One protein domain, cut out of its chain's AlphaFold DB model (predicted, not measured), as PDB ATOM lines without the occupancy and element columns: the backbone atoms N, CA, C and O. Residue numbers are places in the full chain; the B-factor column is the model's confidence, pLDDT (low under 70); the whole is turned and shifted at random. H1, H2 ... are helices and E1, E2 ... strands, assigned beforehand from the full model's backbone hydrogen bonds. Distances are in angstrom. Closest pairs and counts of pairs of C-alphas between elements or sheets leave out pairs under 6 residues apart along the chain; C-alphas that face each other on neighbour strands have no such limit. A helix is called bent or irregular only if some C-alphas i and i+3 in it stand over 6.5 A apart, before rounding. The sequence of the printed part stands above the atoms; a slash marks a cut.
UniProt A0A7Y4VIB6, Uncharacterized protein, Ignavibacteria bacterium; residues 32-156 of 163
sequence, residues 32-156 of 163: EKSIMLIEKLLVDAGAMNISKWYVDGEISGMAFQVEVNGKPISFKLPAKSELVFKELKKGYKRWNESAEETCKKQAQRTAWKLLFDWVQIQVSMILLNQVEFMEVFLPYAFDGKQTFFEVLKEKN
ATOM      1  N   GLU A  32     -47.526  42.215  47.899       96.12
ATOM      2  CA  GLU A  32     -47.548  42.811  49.239       96.12
ATOM      3  C   GLU A  32     -47.509  41.742  50.330       96.12
ATOM      4  O   GLU A  32     -46.806  41.883  51.328       96.12
ATOM      5  N   LYS A  33     -48.212  40.623  50.114       97.88
ATOM      6  CA  LYS A  33     -48.191  39.494  51.046       97.88
ATOM      7  C   LYS A  33     -46.819  38.824  51.079       97.88
ATOM      8  O   LYS A  33     -46.358  38.452  52.151       97.88
ATOM      9  N   SER A  34     -46.168  38.668  49.927       98.31
ATOM     10  CA  SER A  34     -44.812  38.104  49.869       98.31
ATOM     11  C   SER A  34     -43.797  39.038  50.533       98.31
ATOM     12  O   SER A  34     -42.968  38.575  51.305       98.31
ATOM     13  N   ILE A  35     -43.918  40.347  50.301       98.31
ATOM     14  CA  ILE A  35     -43.103  41.398  50.929       98.31
ATOM     15  C   ILE A  35     -43.227  41.352  52.451       98.31
ATOM     16  O   ILE A  35     -42.215  41.223  53.128       98.31
ATOM     17  N   MET A  36     -44.451  41.369  52.983       98.38
ATOM     18  CA  MET A  36     -44.702  41.301  54.427       98.38
ATOM     19  C   MET A  36     -44.093  40.040  55.057       98.38
ATOM     20  O   MET A  36     -43.554  40.081  56.162       98.38
ATOM     21  N   LEU A  37     -44.166  38.901  54.362       98.44
ATOM     22  CA  LEU A  37     -43.567  37.660  54.847       98.44
ATOM     23  C   LEU A  37     -42.030  37.700  54.809       98.44
ATOM     24  O   LEU A  37     -41.403  37.164  55.719       98.44
ATOM     25  N   ILE A  38     -41.425  38.345  53.804       98.44
ATOM     26  CA  ILE A  38     -39.976  38.603  53.780       98.44
ATOM     27  C   ILE A  38     -39.587  39.499  54.957       98.44
ATOM     28  O   ILE A  38     -38.659  39.166  55.683       98.44
ATOM     29  N   GLU A  39     -40.310  40.600  55.174       98.38
ATOM     30  CA  GLU A  39     -40.053  41.531  56.279       98.38
ATOM     31  C   GLU A  39     -40.070  40.803  57.622       98.38
ATOM     32  O   GLU A  39     -39.128  40.925  58.401       98.38
ATOM     33  N   LYS A  40     -41.090  39.966  57.852       98.00
ATOM     34  CA  LYS A  40     -41.181  39.142  59.057       98.00
ATOM     35  C   LYS A  40     -39.971  38.217  59.224       98.00
ATOM     36  O   LYS A  40     -39.386  38.196  60.299       98.00
ATOM     37  N   LEU A  41     -39.588  37.485  58.176       97.69
ATOM     38  CA  LEU A  41     -38.434  36.577  58.223       97.69
ATOM     39  C   LEU A  41     -37.129  37.314  58.530       97.69
ATOM     40  O   LEU A  41     -36.314  36.813  59.295       97.69
ATOM     41  N   LEU A  42     -36.927  38.489  57.936       96.81
ATOM     42  CA  LEU A  42     -35.724  39.285  58.151       96.81
ATOM     43  C   LEU A  42     -35.664  39.832  59.580       96.81
ATOM     44  O   LEU A  42     -34.607  39.770  60.199       96.81
ATOM     45  N   VAL A  43     -36.785  40.320  60.121       96.50
ATOM     46  CA  VAL A  43     -36.866  40.761  61.524       96.50
ATOM     47  C   VAL A  43     -36.596  39.593  62.472       96.50
ATOM     48  O   VAL A  43     -35.770  39.726  63.371       96.50
ATOM     49  N   ASP A  44     -37.222  38.436  62.232       92.81
ATOM     50  CA  ASP A  44     -37.011  37.220  63.030       92.81
ATOM     51  C   ASP A  44     -35.536  36.737  62.947       92.81
ATOM     52  O   ASP A  44     -35.041  36.096  63.871       92.81
ATOM     53  N   ALA A  45     -34.810  37.095  61.878       91.88
ATOM     54  CA  ALA A  45     -33.382  36.826  61.678       91.88
ATOM     55  C   ALA A  45     -32.434  37.938  62.184       91.88
ATOM     56  O   ALA A  45     -31.231  37.868  61.931       91.88
ATOM     57  N   GLY A  46     -32.946  38.965  62.871       92.50
ATOM     58  CA  GLY A  46     -32.132  40.030  63.472       92.50
ATOM     59  C   GLY A  46     -31.951  41.292  62.620       92.50
ATOM     60  O   GLY A  46     -31.059  42.093  62.900       92.50
ATOM     61  N   ALA A  47     -32.772  41.507  61.587       96.00
ATOM     62  CA  ALA A  47     -32.765  42.772  60.856       96.00
ATOM     63  C   ALA A  47     -33.211  43.940  61.753       96.00
ATOM     64  O   ALA A  47     -34.277  43.909  62.363       96.00
ATOM     65  N   MET A  48     -32.404  45.001  61.783       96.75
ATOM     66  CA  MET A  48     -32.625  46.203  62.598       96.75
ATOM     67  C   MET A  48     -33.407  47.290  61.857       96.75
ATOM     68  O   MET A  48     -34.078  48.121  62.464       96.75
ATOM     69  N   ASN A  49     -33.295  47.320  60.530       97.31
ATOM     70  CA  ASN A  49     -33.968  48.291  59.674       97.31
ATOM     71  C   ASN A  49     -34.380  47.612  58.371       97.31
ATOM     72  O   ASN A  49     -33.618  46.798  57.846       97.31
ATOM     73  N   ILE A  50     -35.553  47.969  57.848       98.19
ATOM     74  CA  ILE A  50     -36.008  47.577  56.517       98.19
ATOM     75  C   ILE A  50     -36.540  48.815  55.797       98.19
ATOM     76  O   ILE A  50     -37.351  49.569  56.331       98.19
ATOM     77  N   SER A  51     -36.111  49.000  54.553       97.62
ATOM     78  CA  SER A  51     -36.566  50.059  53.656       97.62
ATOM     79  C   SER A  51     -37.010  49.472  52.318       97.62
ATOM     80  O   SER A  51     -36.584  48.388  51.918       97.62
ATOM     81  N   LYS A  52     -37.890  50.182  51.615       97.75
ATOM     82  CA  LYS A  52     -38.454  49.775  50.322       97.75
ATOM     83  C   LYS A  52     -38.247  50.893  49.317       97.75
ATOM     84  O   LYS A  52     -38.299  52.063  49.689       97.75
ATOM     85  N   TRP A  53     -38.047  50.541  48.051       96.94
ATOM     86  CA  TRP A  53     -38.021  51.522  46.971       96.94
ATOM     87  C   TRP A  53     -39.010  51.156  45.873       96.94
ATOM     88  O   TRP A  53     -39.294  49.984  45.601       96.94
ATOM     89  N   TYR A  54     -39.515  52.203  45.240       96.69
ATOM     90  CA  TYR A  54     -40.540  52.145  44.216       96.69
ATOM     91  C   TYR A  54     -39.985  52.761  42.934       96.69
ATOM     92  O   TYR A  54     -39.184  53.693  42.988       96.69
ATOM     93  N   VAL A  55     -40.403  52.228  41.792       94.62
ATOM     94  CA  VAL A  55     -40.131  52.774  40.459       94.62
ATOM     95  C   VAL A  55     -41.479  52.868  39.766       94.62
ATOM     96  O   VAL A  55     -42.226  51.893  39.766       94.62
ATOM     97  N   ASP A  56     -41.823  54.051  39.263       92.81
ATOM     98  CA  ASP A  56     -43.111  54.323  38.607       92.81
ATOM     99  C   ASP A  56     -44.339  53.923  39.451       92.81
ATOM    100  O   ASP A  56     -45.335  53.415  38.945       92.81
ATOM    101  N   GLY A  57     -44.256  54.129  40.771       91.00
ATOM    102  CA  GLY A  57     -45.320  53.781  41.723       91.00
ATOM    103  C   GLY A  57     -45.378  52.299  42.114       91.00
ATOM    104  O   GLY A  57     -46.107  51.948  43.038       91.00
ATOM    105  N   GLU A  58     -44.569  51.440  41.492       90.94
ATOM    106  CA  GLU A  58     -44.524  49.999  41.745       90.94
ATOM    107  C   GLU A  58     -43.336  49.624  42.631       90.94
ATOM    108  O   GLU A  58     -42.194  50.048  42.409       90.94
ATOM    109  N   ILE A  59     -43.573  48.780  43.637       95.25
ATOM    110  CA  ILE A  59     -42.490  48.331  44.512       95.25
ATOM    111  C   ILE A  59     -41.489  47.480  43.721       95.25
ATOM    112  O   ILE A  59     -41.830  46.481  43.085       95.25
ATOM    113  N   SER A  60     -40.222  47.886  43.767       96.06
ATOM    114  CA  SER A  60     -39.161  47.321  42.927       96.06
ATOM    115  C   SER A  60     -38.122  46.523  43.716       96.06
ATOM    116  O   SER A  60     -37.405  45.686  43.156       96.06
ATOM    117  N   GLY A  61     -38.055  46.737  45.027       97.69
ATOM    118  CA  GLY A  61     -37.219  45.960  45.926       97.69
ATOM    119  C   GLY A  61     -37.230  46.502  47.347       97.69
ATOM    120  O   GLY A  61     -37.929  47.467  47.669       97.69
ATOM    121  N   MET A  62     -36.448  45.848  48.196       98.19
ATOM    122  CA  MET A  62     -36.262  46.221  49.592       98.19
ATOM    123  C   MET A  62     -34.800  46.100  49.999       98.19
ATOM    124  O   MET A  62     -34.028  45.365  49.381       98.19
ATOM    125  N   ALA A  63     -34.411  46.838  51.025       98.06
ATOM    126  CA  ALA A  63     -33.118  46.711  51.664       98.06
ATOM    127  C   ALA A  63     -33.310  46.523  53.159       98.06
ATOM    128  O   ALA A  63     -34.261  47.051  53.731       98.06
ATOM    129  N   PHE A  64     -32.396  45.804  53.789       97.75
ATOM    130  CA  PHE A  64     -32.410  45.618  55.230       97.75
ATOM    131  C   PHE A  64     -31.005  45.772  55.808       97.75
ATOM    132  O   PHE A  64     -30.017  45.678  55.077       97.75
ATOM    133  N   GLN A  65     -30.920  46.032  57.110       97.69
ATOM    134  CA  GLN A  65     -29.659  46.143  57.839       97.69
ATOM    135  C   GLN A  65     -29.574  45.107  58.948       97.69
ATOM    136  O   GLN A  65     -30.529  44.947  59.705       97.69
ATOM    137  N   VAL A  66     -28.419  44.462  59.070       95.31
ATOM    138  CA  VAL A  66     -28.066  43.600  60.207       95.31
ATOM    139  C   VAL A  66     -26.727  44.045  60.779       95.31
ATOM    140  O   VAL A  66     -25.891  44.605  60.064       95.31
ATOM    141  N   GLU A  67     -26.526  43.821  62.073       94.69
ATOM    142  CA  GLU A  67     -25.229  44.040  62.702       94.69
ATOM    143  C   GLU A  67     -24.310  42.844  62.434       94.69
ATOM    144  O   GLU A  67     -24.656  41.699  62.715       94.69
ATOM    145  N   VAL A  68     -23.124  43.113  61.893       90.44
ATOM    146  CA  VAL A  68     -22.065  42.122  61.691       90.44
ATOM    147  C   VAL A  68     -20.795  42.677  62.318       90.44
ATOM    148  O   VAL A  68     -20.313  43.740  61.922       90.44
ATOM    149  N   ASN A  69     -20.248  41.972  63.312       89.94
ATOM    150  CA  ASN A  69     -19.058  42.399  64.059       89.94
ATOM    151  C   ASN A  69     -19.177  43.835  64.619       89.94
ATOM    152  O   ASN A  69     -18.257  44.643  64.475       89.94
ATOM    153  N   GLY A  70     -20.333  44.175  65.204       92.38
ATOM    154  CA  GLY A  70     -20.593  45.498  65.787       92.38
ATOM    155  C   GLY A  70     -20.801  46.622  64.767       92.38
ATOM    156  O   GLY A  70     -20.799  47.795  65.137       92.38
ATOM    157  N   LYS A  71     -20.927  46.299  63.471       93.56
ATOM    158  CA  LYS A  71     -21.144  47.285  62.406       93.56
ATOM    159  C   LYS A  71     -22.440  46.992  61.652       93.56
ATOM    160  O   LYS A  71     -22.638  45.854  61.228       93.56
ATOM    161  N   PRO A  72     -23.296  47.998  61.415       94.94
ATOM    162  CA  PRO A  72     -24.467  47.818  60.571       94.94
ATOM    163  C   PRO A  72     -24.031  47.638  59.112       94.94
ATOM    164  O   PRO A  72     -23.352  48.497  58.545       94.94
ATOM    165  N   ILE A  73     -24.445  46.537  58.489       95.81
ATOM    166  CA  ILE A  73     -24.263  46.284  57.056       95.81
ATOM    167  C   ILE A  73     -25.635  46.287  56.387       95.81
ATOM    168  O   ILE A  73     -26.569  45.645  56.865       95.81
ATOM    169  N   SER A  74     -25.757  47.020  55.277       97.50
ATOM    170  CA  SER A  74     -26.974  47.057  54.458       97.50
ATOM    171  C   SER A  74     -26.932  45.988  53.370       97.50
ATOM    172  O   SER A  74     -25.881  45.751  52.783       97.50
ATOM    173  N   PHE A  75     -28.079  45.405  53.035       98.00
ATOM    174  CA  PHE A  75     -28.230  44.411  51.971       98.00
ATOM    175  C   PHE A  75     -29.405  44.782  51.071       98.00
ATOM    176  O   PHE A  75     -30.468  45.139  51.576       98.00
ATOM    177  N   LYS A  76     -29.246  44.693  49.743       97.75
ATOM    178  CA  LYS A  76     -30.309  44.999  48.765       97.75
ATOM    179  C   LYS A  76     -30.895  43.742  48.144       97.75
ATOM    180  O   LYS A  76     -30.194  42.974  47.496       97.75
ATOM    181  N   LEU A  77     -32.213  43.610  48.232       97.75
ATOM    182  CA  LEU A  77     -33.004  42.537  47.641       97.75
ATOM    183  C   LEU A  77     -33.931  43.099  46.547       97.75
ATOM    184  O   LEU A  77     -35.083  43.453  46.814       97.75
ATOM    185  N   PRO A  78     -33.444  43.231  45.300       97.31
ATOM    186  CA  PRO A  78     -34.281  43.643  44.178       97.31
ATOM    187  C   PRO A  78     -35.201  42.495  43.735       97.31
ATOM    188  O   PRO A  78     -34.731  41.384  43.493       97.31
ATOM    189  N   ALA A  79     -36.493  42.769  43.532       96.75
ATOM    190  CA  ALA A  79     -37.431  41.761  43.026       96.75
ATOM    191  C   ALA A  79     -37.197  41.437  41.542       96.75
ATOM    192  O   ALA A  79     -37.433  40.315  41.102       96.75
ATOM    193  N   LYS A  80     -36.698  42.410  40.763       96.31
ATOM    194  CA  LYS A  80     -36.399  42.269  39.322       96.31
ATOM    195  C   LYS A  80     -37.606  41.787  38.493       96.31
ATOM    196  O   LYS A  80     -37.439  41.063  37.510       96.31
ATOM    197  N   SER A  81     -38.814  42.219  38.857       96.19
ATOM    198  CA  SER A  81     -40.068  41.859  38.178       96.19
ATOM    199  C   SER A  81     -40.075  42.199  36.686       96.19
ATOM    200  O   SER A  81     -40.618  41.432  35.901       96.19
ATOM    201  N   GLU A  82     -39.397  43.268  36.268       95.38
ATOM    202  CA  GLU A  82     -39.262  43.632  34.851       95.38
ATOM    203  C   GLU A  82     -38.502  42.573  34.033       95.38
ATOM    204  O   GLU A  82     -38.859  42.271  32.895       95.38
ATOM    205  N   LEU A  83     -37.474  41.942  34.612       95.44
ATOM    206  CA  LEU A  83     -36.774  40.841  33.941       95.44
ATOM    207  C   LEU A  83     -37.685  39.617  33.819       95.44
ATOM    208  O   LEU A  83     -37.710  38.972  32.773       95.44
ATOM    209  N   VAL A  84     -38.478  39.337  34.856       95.00
ATOM    210  CA  VAL A  84     -39.480  38.265  34.820       95.00
ATOM    211  C   VAL A  84     -40.525  38.554  33.744       95.00
ATOM    212  O   VAL A  84     -40.821  37.675  32.943       95.00
ATOM    213  N   PHE A  85     -41.030  39.784  33.658       94.69
ATOM    214  CA  PHE A  85     -41.980  40.207  32.631       94.69
ATOM    215  C   PHE A  85     -41.445  39.965  31.217       94.69
ATOM    216  O   PHE A  85     -42.146  39.373  30.393       94.69
ATOM    217  N   LYS A  86     -40.191  40.346  30.948       94.06
ATOM    218  CA  LYS A  86     -39.534  40.099  29.654       94.06
ATOM    219  C   LYS A  86     -39.486  38.615  29.300       94.06
ATOM    220  O   LYS A  86     -39.742  38.270  28.150       94.06
ATOM    221  N   GLU A  87     -39.209  37.738  30.264       92.69
ATOM    222  CA  GLU A  87     -39.227  36.289  30.034       92.69
ATOM    223  C   GLU A  87     -40.649  35.741  29.845       92.69
ATOM    224  O   GLU A  87     -40.892  34.986  28.904       92.69
ATOM    225  N   LEU A  88     -41.617  36.165  30.669       89.50
ATOM    226  CA  LEU A  88     -43.022  35.761  30.534       89.50
ATOM    227  C   LEU A  88     -43.588  36.152  29.165       89.50
ATOM    228  O   LEU A  88     -44.272  35.350  28.528       89.50
ATOM    229  N   LYS A  89     -43.263  37.362  28.693       91.00
ATOM    230  CA  LYS A  89     -43.705  37.914  27.407       91.00
ATOM    231  C   LYS A  89     -43.327  37.026  26.220       91.00
ATOM    232  O   LYS A  89     -44.137  36.890  25.307       91.00
ATOM    233  N   LYS A  90     -42.165  36.361  26.244       88.38
ATOM    234  CA  LYS A  90     -41.727  35.451  25.163       88.38
ATOM    235  C   LYS A  90     -42.678  34.267  24.950       88.38
ATOM    236  O   LYS A  90     -42.716  33.709  23.860       88.38
ATOM    237  N   GLY A  91     -43.448  33.885  25.972       83.75
ATOM    238  CA  GLY A  91     -44.426  32.796  25.893       83.75
ATOM    239  C   GLY A  91     -45.767  33.178  25.255       83.75
ATOM    240  O   GLY A  91     -46.596  32.297  25.013       83.75
ATOM    241  N   TYR A  92     -46.017  34.462  24.986       82.56
ATOM    242  CA  TYR A  92     -47.292  34.922  24.434       82.56
ATOM    243  C   TYR A  92     -47.302  34.816  22.906       82.56
ATOM    244  O   TYR A  92     -46.504  35.447  22.221       82.56
ATOM    245  N   LYS A  93     -48.272  34.068  22.358       83.81
ATOM    246  CA  LYS A  93     -48.485  33.963  20.899       83.81
ATOM    247  C   LYS A  93     -49.110  35.224  20.288       83.81
ATOM    248  O   LYS A  93     -48.923  35.490  19.107       83.81
ATOM    249  N   ARG A  94     -49.902  35.967  21.065       86.38
ATOM    250  CA  ARG A  94     -50.555  37.221  20.658       86.38
ATOM    251  C   ARG A  94     -50.377  38.244  21.771       86.38
ATOM    252  O   ARG A  94     -50.590  37.911  22.935       86.38
ATOM    253  N   TRP A  95     -49.994  39.461  21.400       92.00
ATOM    254  CA  TRP A  95     -49.749  40.560  22.329       92.00
ATOM    255  C   TRP A  95     -50.787  41.662  22.129       92.00
ATOM    256  O   TRP A  95     -51.027  42.086  21.002       92.00
ATOM    257  N   ASN A  96     -51.403  42.106  23.219       91.81
ATOM    258  CA  ASN A  96     -52.299  43.257  23.273       91.81
ATOM    259  C   ASN A  96     -52.180  43.919  24.659       91.81
ATOM    260  O   ASN A  96     -51.509  43.384  25.544       91.81
ATOM    261  N   GLU A  97     -52.833  45.064  24.855       90.00
ATOM    262  CA  GLU A  97     -52.747  45.836  26.105       90.00
ATOM    263  C   GLU A  97     -53.211  45.039  27.335       90.00
ATOM    264  O   GLU A  97     -52.546  45.035  28.368       90.00
ATOM    265  N   SER A  98     -54.301  44.276  27.209       90.06
ATOM    266  CA  SER A  98     -54.804  43.432  28.301       90.06
ATOM    267  C   SER A  98     -53.821  42.312  28.680       90.06
ATOM    268  O   SER A  98     -53.623  42.013  29.864       90.06
ATOM    269  N   ALA A  99     -53.162  41.706  27.686       90.62
ATOM    270  CA  ALA A  99     -52.114  40.715  27.900       90.62
ATOM    271  C   ALA A  99     -50.885  41.345  28.560       90.62
ATOM    272  O   ALA A  99     -50.286  40.721  29.433       90.62
ATOM    273  N   GLU A 100     -50.538  42.581  28.199       92.38
ATOM    274  CA  GLU A 100     -49.449  43.319  28.830       92.38
ATOM    275  C   GLU A 100     -49.706  43.557  30.318       92.38
ATOM    276  O   GLU A 100     -48.873  43.182  31.145       92.38
ATOM    277  N   GLU A 101     -50.868  44.105  30.673       92.12
ATOM    278  CA  GLU A 101     -51.235  44.364  32.069       92.12
ATOM    279  C   GLU A 101     -51.263  43.066  32.893       92.12
ATOM    280  O   GLU A 101     -50.683  42.984  33.980       92.12
ATOM    281  N   THR A 102     -51.886  42.016  32.350       91.31
ATOM    282  CA  THR A 102     -51.958  40.700  33.001       91.31
ATOM    283  C   THR A 102     -50.564  40.103  33.202       91.31
ATOM    284  O   THR A 102     -50.255  39.584  34.278       91.31
ATOM    285  N   CYS A 103     -49.699  40.210  32.193       92.31
ATOM    286  CA  CYS A 103     -48.333  39.706  32.243       92.31
ATOM    287  C   CYS A 103     -47.478  40.480  33.260       92.31
ATOM    288  O   CYS A 103     -46.767  39.850  34.042       92.31
ATOM    289  N   LYS A 104     -47.596  41.815  33.332       94.19
ATOM    290  CA  LYS A 104     -46.907  42.642  34.344       94.19
ATOM    291  C   LYS A 104     -47.320  42.253  35.764       94.19
ATOM    292  O   LYS A 104     -46.459  41.989  36.604       94.19
ATOM    293  N   LYS A 105     -48.626  42.116  36.020       94.06
ATOM    294  CA  LYS A 105     -49.144  41.660  37.325       94.06
ATOM    295  C   LYS A 105     -48.625  40.266  37.677       94.06
ATOM    296  O   LYS A 105     -48.204  40.032  38.810       94.06
ATOM    297  N   GLN A 106     -48.610  39.342  36.715       94.06
ATOM    298  CA  GLN A 106     -48.090  37.995  36.950       94.06
ATOM    299  C   GLN A 106     -46.580  37.988  37.208       94.06
ATOM    300  O   GLN A 106     -46.114  37.247  38.077       94.06
ATOM    301  N   ALA A 107     -45.819  38.833  36.513       95.06
ATOM    302  CA  ALA A 107     -44.386  38.988  36.724       95.06
ATOM    303  C   ALA A 107     -44.072  39.483  38.139       95.06
ATOM    304  O   ALA A 107     -43.207  38.910  38.796       95.06
ATOM    305  N   GLN A 108     -44.820  40.472  38.637       96.50
ATOM    306  CA  GLN A 108     -44.698  40.964  40.013       96.50
ATOM    307  C   GLN A 108     -44.955  39.854  41.040       96.50
ATOM    308  O   GLN A 108     -44.108  39.593  41.894       96.50
ATOM    309  N   ARG A 109     -46.079  39.132  40.923       96.06
ATOM    310  CA  ARG A 109     -46.399  38.005  41.823       96.06
ATOM    311  C   ARG A 109     -45.315  36.935  41.809       96.06
ATOM    312  O   ARG A 109     -44.908  36.451  42.861       96.06
ATOM    313  N   THR A 110     -44.852  36.572  40.616       95.81
ATOM    314  CA  THR A 110     -43.831  35.537  40.423       95.81
ATOM    315  C   THR A 110     -42.504  35.964  41.047       95.81
ATOM    316  O   THR A 110     -41.938  35.218  41.841       95.81
ATOM    317  N   ALA A 111     -42.038  37.178  40.744       97.31
ATOM    318  CA  ALA A 111     -40.784  37.734  41.237       97.31
ATOM    319  C   ALA A 111     -40.742  37.813  42.768       97.31
ATOM    320  O   ALA A 111     -39.828  37.280  43.397       97.31
ATOM    321  N   TRP A 112     -41.766  38.410  43.379       98.19
ATOM    322  CA  TRP A 112     -41.825  38.563  44.831       98.19
ATOM    323  C   TRP A 112     -42.005  37.237  45.559       98.19
ATOM    324  O   TRP A 112     -41.389  37.025  46.601       98.19
ATOM    325  N   LYS A 113     -42.794  36.309  45.006       97.88
ATOM    326  CA  LYS A 113     -42.964  34.984  45.606       97.88
ATOM    327  C   LYS A 113     -41.692  34.138  45.497       97.88
ATOM    328  O   LYS A 113     -41.364  33.423  46.440       97.88
ATOM    329  N   LEU A 114     -40.957  34.237  44.384       97.38
ATOM    330  CA  LEU A 114     -39.627  33.631  44.241       97.38
ATOM    331  C   LEU A 114     -38.640  34.193  45.262       97.38
ATOM    332  O   LEU A 114     -37.956  33.413  45.923       97.38
ATOM    333  N   LEU A 115     -38.597  35.519  45.412       98.00
ATOM    334  CA  LEU A 115     -37.733  36.169  46.390       98.00
ATOM    335  C   LEU A 115     -38.088  35.731  47.815       98.00
ATOM    336  O   LEU A 115     -37.194  35.363  48.565       98.00
ATOM    337  N   PHE A 116     -39.379  35.687  48.160       98.31
ATOM    338  CA  PHE A 116     -39.841  35.192  49.457       98.31
ATOM    339  C   PHE A 116     -39.390  33.757  49.722       98.31
ATOM    340  O   PHE A 116     -38.779  33.499  50.753       98.31
ATOM    341  N   ASP A 117     -39.652  32.834  48.796       97.81
ATOM    342  CA  ASP A 117     -39.278  31.433  48.991       97.81
ATOM    343  C   ASP A 117     -37.759  31.259  49.130       97.81
ATOM    344  O   ASP A 117     -37.303  30.405  49.886       97.81
ATOM    345  N   TRP A 118     -36.973  32.046  48.391       97.38
ATOM    346  CA  TRP A 118     -35.518  32.029  48.501       97.38
ATOM    347  C   TRP A 118     -35.057  32.568  49.860       97.38
ATOM    348  O   TRP A 118     -34.328  31.862  50.554       97.38
ATOM    349  N   VAL A 119     -35.529  33.751  50.280       97.94
ATOM    350  CA  VAL A 119     -35.192  34.332  51.593       97.94
ATOM    351  C   VAL A 119     -35.611  33.395  52.725       97.94
ATOM    352  O   VAL A 119     -34.853  33.214  53.669       97.94
ATOM    353  N   GLN A 120     -36.778  32.758  52.624       98.12
ATOM    354  CA  GLN A 120     -37.257  31.809  53.627       98.12
ATOM    355  C   GLN A 120     -36.276  30.656  53.841       98.12
ATOM    356  O   GLN A 120     -35.982  30.313  54.985       98.12
ATOM    357  N   ILE A 121     -35.754  30.075  52.757       97.69
ATOM    358  CA  ILE A 121     -34.763  28.996  52.840       97.69
ATOM    359  C   ILE A 121     -33.472  29.520  53.473       97.69
ATOM    360  O   ILE A 121     -32.977  28.920  54.420       97.69
ATOM    361  N   GLN A 122     -32.975  30.665  52.998       96.75
ATOM    362  CA  GLN A 122     -31.744  31.280  53.497       96.75
ATOM    363  C   GLN A 122     -31.801  31.585  54.999       96.75
ATOM    364  O   GLN A 122     -30.926  31.176  55.756       96.75
ATOM    365  N   VAL A 123     -32.870  32.243  55.448       95.81
ATOM    366  CA  VAL A 123     -33.094  32.543  56.867       95.81
ATOM    367  C   VAL A 123     -33.224  31.260  57.684       95.81
ATOM    368  O   VAL A 123     -32.656  31.175  58.766       95.81
ATOM    369  N   SER A 124     -33.903  30.233  57.165       96.50
ATOM    370  CA  SER A 124     -34.004  28.945  57.865       96.50
ATOM    371  C   SER A 124     -32.631  28.295  58.066       96.50
ATOM    372  O   SER A 124     -32.358  27.790  59.149       96.50
ATOM    373  N   MET A 125     -31.751  28.341  57.060       96.50
ATOM    374  CA  MET A 125     -30.382  27.819  57.176       96.50
ATOM    375  C   MET A 125     -29.564  28.588  58.222       96.50
ATOM    376  O   MET A 125     -28.843  27.968  59.001       96.50
ATOM    377  N   ILE A 126     -29.727  29.914  58.290       92.62
ATOM    378  CA  ILE A 126     -29.081  30.764  59.303       92.62
ATOM    379  C   ILE A 126     -29.584  30.415  60.709       92.62
ATOM    380  O   ILE A 126     -28.785  30.171  61.606       92.62
ATOM    381  N   LEU A 127     -30.904  30.321  60.905       91.00
ATOM    382  CA  LEU A 127     -31.502  29.986  62.205       91.00
ATOM    383  C   LEU A 127     -31.122  28.578  62.690       91.00
ATOM    384  O   LEU A 127     -31.076  28.326  63.892       91.00
ATOM    385  N   LEU A 128     -30.834  27.663  61.763       95.25
ATOM    386  CA  LEU A 128     -30.337  26.317  62.052       95.25
ATOM    387  C   LEU A 128     -28.807  26.254  62.207       95.25
ATOM    388  O   LEU A 128     -28.270  25.156  62.351       95.25
ATOM    389  N   ASN A 129     -28.105  27.394  62.187       93.06
ATOM    390  CA  ASN A 129     -26.643  27.503  62.242       93.06
ATOM    391  C   ASN A 129     -25.922  26.675  61.159       93.06
ATOM    392  O   ASN A 129     -24.827  26.166  61.384       93.06
ATOM    393  N   GLN A 130     -26.546  26.501  59.990       96.44
ATOM    394  CA  GLN A 130     -25.927  25.801  58.858       96.44
ATOM    395  C   GLN A 130     -25.003  26.710  58.048       96.44
ATOM    396  O   GLN A 130     -24.098  26.210  57.387       96.44
ATOM    397  N   VAL A 131     -25.274  28.014  58.069       95.38
ATOM    398  CA  VAL A 131     -24.538  29.059  57.349       95.38
ATOM    399  C   VAL A 131     -24.594  30.359  58.143       95.38
ATOM    400  O   VAL A 131     -25.557  30.616  58.872       95.38
ATOM    401  N   GLU A 132     -23.594  31.209  57.964       91.31
ATOM    402  CA  GLU A 132     -23.584  32.568  58.484       91.31
ATOM    403  C   GLU A 132     -24.337  33.534  57.562       91.31
ATOM    404  O   GLU A 132     -24.476  33.332  56.351       91.31
ATOM    405  N   PHE A 133     -24.775  34.660  58.126       90.19
ATOM    406  CA  PHE A 133     -25.485  35.696  57.376       90.19
ATOM    407  C   PHE A 133     -24.683  36.194  56.163       90.19
ATOM    408  O   PHE A 133     -25.219  36.361  55.063       90.19
ATOM    409  N   MET A 134     -23.380  36.410  56.363       93.25
ATOM    410  CA  MET A 134     -22.479  36.887  55.319       93.25
ATOM    411  C   MET A 134     -22.291  35.856  54.210       93.25
ATOM    412  O   MET A 134     -22.277  36.243  53.049       93.25
ATOM    413  N   GLU A 135     -22.221  34.560  54.509       94.25
ATOM    414  CA  GLU A 135     -22.052  33.529  53.474       94.25
ATOM    415  C   GLU A 135     -23.191  33.551  52.449       94.25
ATOM    416  O   GLU A 135     -22.974  33.360  51.252       94.25
ATOM    417  N   VAL A 136     -24.403  33.854  52.910       94.62
ATOM    418  CA  VAL A 136     -25.601  33.850  52.075       94.62
ATOM    419  C   VAL A 136     -25.847  35.189  51.389       94.62
ATOM    420  O   VAL A 136     -26.167  35.245  50.197       94.62
ATOM    421  N   PHE A 137     -25.738  36.286  52.140       96.25
ATOM    422  CA  PHE A 137     -26.160  37.602  51.670       96.25
ATOM    423  C   PHE A 137     -25.010  38.484  51.170       96.25
ATOM    424  O   PHE A 137     -25.292  39.546  50.614       96.25
ATOM    425  N   LEU A 138     -23.739  38.067  51.272       96.12
ATOM    426  CA  LEU A 138     -22.579  38.855  50.820       96.12
ATOM    427  C   LEU A 138     -22.733  39.448  49.408       96.12
ATOM    428  O   LEU A 138     -22.477  40.641  49.267       96.12
ATOM    429  N   PRO A 139     -23.200  38.722  48.369       96.75
ATOM    430  CA  PRO A 139     -23.370  39.298  47.028       96.75
ATOM    431  C   PRO A 139     -24.308  40.518  46.983       96.75
ATOM    432  O   PRO A 139     -24.211  41.359  46.083       96.75
ATOM    433  N   TYR A 140     -25.212  40.610  47.957       97.75
ATOM    434  CA  TYR A 140     -26.224  41.651  48.102       97.75
ATOM    435  C   TYR A 140     -25.829  42.743  49.098       97.75
ATOM    436  O   TYR A 140     -26.568  43.723  49.213       97.75
ATOM    437  N   ALA A 141     -24.694  42.602  49.796       97.31
ATOM    438  CA  ALA A 141     -24.165  43.635  50.681       97.31
ATOM    439  C   ALA A 141     -23.983  44.935  49.890       97.31
ATOM    440  O   ALA A 141     -23.437  44.918  48.789       97.31
ATOM    441  N   PHE A 142     -24.487  46.040  50.423       97.12
ATOM    442  CA  PHE A 142     -24.656  47.307  49.728       97.12
ATOM    443  C   PHE A 142     -23.875  48.413  50.430       97.12
ATOM    444  O   PHE A 142     -24.074  48.664  51.618       97.12
ATOM    445  N   ASP A 143     -23.026  49.101  49.674       94.31
ATOM    446  CA  ASP A 143     -22.146  50.162  50.182       94.31
ATOM    447  C   ASP A 143     -22.755  51.575  50.088       94.31
ATOM    448  O   ASP A 143     -22.085  52.569  50.362       94.31
ATOM    449  N   GLY A 144     -24.027  51.681  49.688       93.62
ATOM    450  CA  GLY A 144     -24.697  52.953  49.403       93.62
ATOM    451  C   GLY A 144     -24.747  53.306  47.913       93.62
ATOM    452  O   GLY A 144     -25.593  54.106  47.511       93.62
ATOM    453  N   LYS A 145     -23.910  52.681  47.079       94.12
ATOM    454  CA  LYS A 145     -23.858  52.894  45.626       94.12
ATOM    455  C   LYS A 145     -24.175  51.621  44.855       94.12
ATOM    456  O   LYS A 145     -25.054  51.642  43.996       94.12
ATOM    457  N   GLN A 146     -23.526  50.519  45.205       95.44
ATOM    458  CA  GLN A 146     -23.584  49.257  44.475       95.44
ATOM    459  C   GLN A 146     -23.500  48.059  45.426       95.44
ATOM    460  O   GLN A 146     -23.072  48.173  46.579       95.44
ATOM    461  N   THR A 147     -23.976  46.899  44.976       97.69
ATOM    462  CA  THR A 147     -23.809  45.667  45.748       97.69
ATOM    463  C   THR A 147     -22.403  45.104  45.579       97.69
ATOM    464  O   THR A 147     -21.727  45.353  44.579       97.69
ATOM    465  N   PHE A 148     -21.956  44.279  46.520       96.62
ATOM    466  CA  PHE A 148     -20.657  43.618  46.437       96.62
ATOM    467  C   PHE A 148     -20.501  42.805  45.142       96.62
ATOM    468  O   PHE A 148     -19.446  42.829  44.507       96.62
ATOM    469  N   PHE A 149     -21.572  42.140  44.696       96.94
ATOM    470  CA  PHE A 149     -21.591  41.463  43.400       96.94
ATOM    471  C   PHE A 149     -21.344  42.424  42.229       96.94
ATOM    472  O   PHE A 149     -20.588  42.094  41.317       96.94
ATOM    473  N   GLU A 150     -21.955  43.609  42.247       96.81
ATOM    474  CA  GLU A 150     -21.767  44.627  41.210       96.81
ATOM    475  C   GLU A 150     -20.318  45.132  41.191       96.81
ATOM    476  O   GLU A 150     -19.718  45.179  40.119       96.81
ATOM    477  N   VAL A 151     -19.709  45.376  42.362       96.00
ATOM    478  CA  VAL A 151     -18.273  45.718  42.480       96.00
ATOM    479  C   VAL A 151     -17.390  44.652  41.833       96.00
ATOM    480  O   VAL A 151     -16.476  44.971  41.068       96.00
ATOM    481  N   LEU A 152     -17.630  43.375  42.144       95.44
ATOM    482  CA  LEU A 152     -16.846  42.282  41.570       95.44
ATOM    483  C   LEU A 152     -17.043  42.188  40.061       95.44
ATOM    484  O   LEU A 152     -16.066  42.030  39.330       95.44
ATOM    485  N   LYS A 153     -18.283  42.321  39.585       95.88
ATOM    486  CA  LYS A 153     -18.606  42.274  38.160       95.88
ATOM    487  C   LYS A 153     -17.917  43.395  37.380       95.88
ATOM    488  O   LYS A 153     -17.346  43.120  36.331       95.88
ATOM    489  N   GLU A 154     -17.922  44.625  37.889       95.19
ATOM    490  CA  GLU A 154     -17.226  45.766  37.269       95.19
ATOM    491  C   GLU A 154     -15.714  45.551  37.184       95.19
ATOM    492  O   GLU A 154     -15.071  45.937  36.210       95.19
ATOM    493  N   LYS A 155     -15.143  44.865  38.177       94.06
ATOM    494  CA  LYS A 155     -13.733  44.464  38.188       94.06
ATOM    495  C   LYS A 155     -13.461  43.194  37.376       94.06
ATOM    496  O   LYS A 155     -12.384  42.619  37.523       94.06
ATOM    497  N   ASN A 156     -14.408  42.733  36.554       93.69
ATOM    498  CA  ASN A 156     -14.332  41.477  35.799       93.69
ATOM    499  C   ASN A 156     -13.948  40.276  36.680       93.69
ATOM    500  O   ASN A 156     -13.147  39.431  36.290       93.69
TER     501      ASN A 156
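Overview. This is residues 32 to 156 of the 163 residues of an uncharacterized protein of Ignavibacteria bacterium (UniProt A0A7Y4VIB6). What does one see first? A twisted sheet of three strands is covered on one face by two helices side by side, H1 and the long H3, which run along the strands. H2 packs on residues 103 to 112 of H3, while H4 lies over edge strand E3 and H5 packs on H4. What is it made of? The printed part has 125 residues with five named helices and three named strands, in the order H1 E1 E2 E3 H2 H3 H4 H5, class mixed; the sheet runs E1 - E2 - E3, all antiparallel. It is elongated, 54 by 34 by 27 A, and only just compact, close to loose, with a radius of gyration of the C-alphas of 16.3 A.

Arrangement. What does the first helix meet? H1, residues 32 to 44, touches residues 112 to 123 of H3, residues 97 to 127, the same way at a shallow tilt of 15 degrees; the closest C-alphas, of Ile 38 and Phe 116, are 5.5 A apart. Both make two layers, helices on one face of a sheet, with E1, residues 49 to 55, E2, residues 58 to 68, and E3, residues 71 to 78; each has a height over the sheet of 10.3 A. How do the strands pair? They form a meander, each strand the antiparallel neighbour of the one before. N 51 and O 63 of the hairpin E1 and E2 are within hydrogen-bond range at 2.8 A, as are N 64 and O 75 of the hairpin E2 and E3 at 3.0 A. What follows? H2, residues 81 to 89, only grazes the sheet and touches H3 at a steep tilt of 54 degrees, opposite ways, the C-alphas of Phe 85 and Ala 107 closest at 4.9 A. H4, residues 133 to 140, is over E3, and H5, residues 148 to 154, touches it, the C-alphas of Pro 139 and Phe 149 closest at 4.6 A. In H1, H2, H3 and H5 every O i to N i+4 pair is within hydrogen-bond range, in H4 2 of 4.

Along the chain. Where are the ends? C-alpha 32 of H1 is at (-47.548, 42.811, 49.239) and C-alpha 154 of H5 at (-17.226, 45.766, 37.269). How long are the longer elements? H3 measures 44.8 A, E2 31.1 A, E3 22.8 A, E1 20.7 A and H1 18.2 A. Is any helix irregular? H4 is: C-alphas 136 and 139 are 7.8 A apart.

Size, cuts and confidence. How far does it reach? The two C-alphas farthest apart, of Gly 70 and Arg 94, are 54.8 A apart, and residues 93 to 98 stand free. Is it continuous and confident? The printed part has no cut and no long link, and no printed residue is under 70 in pLDDT.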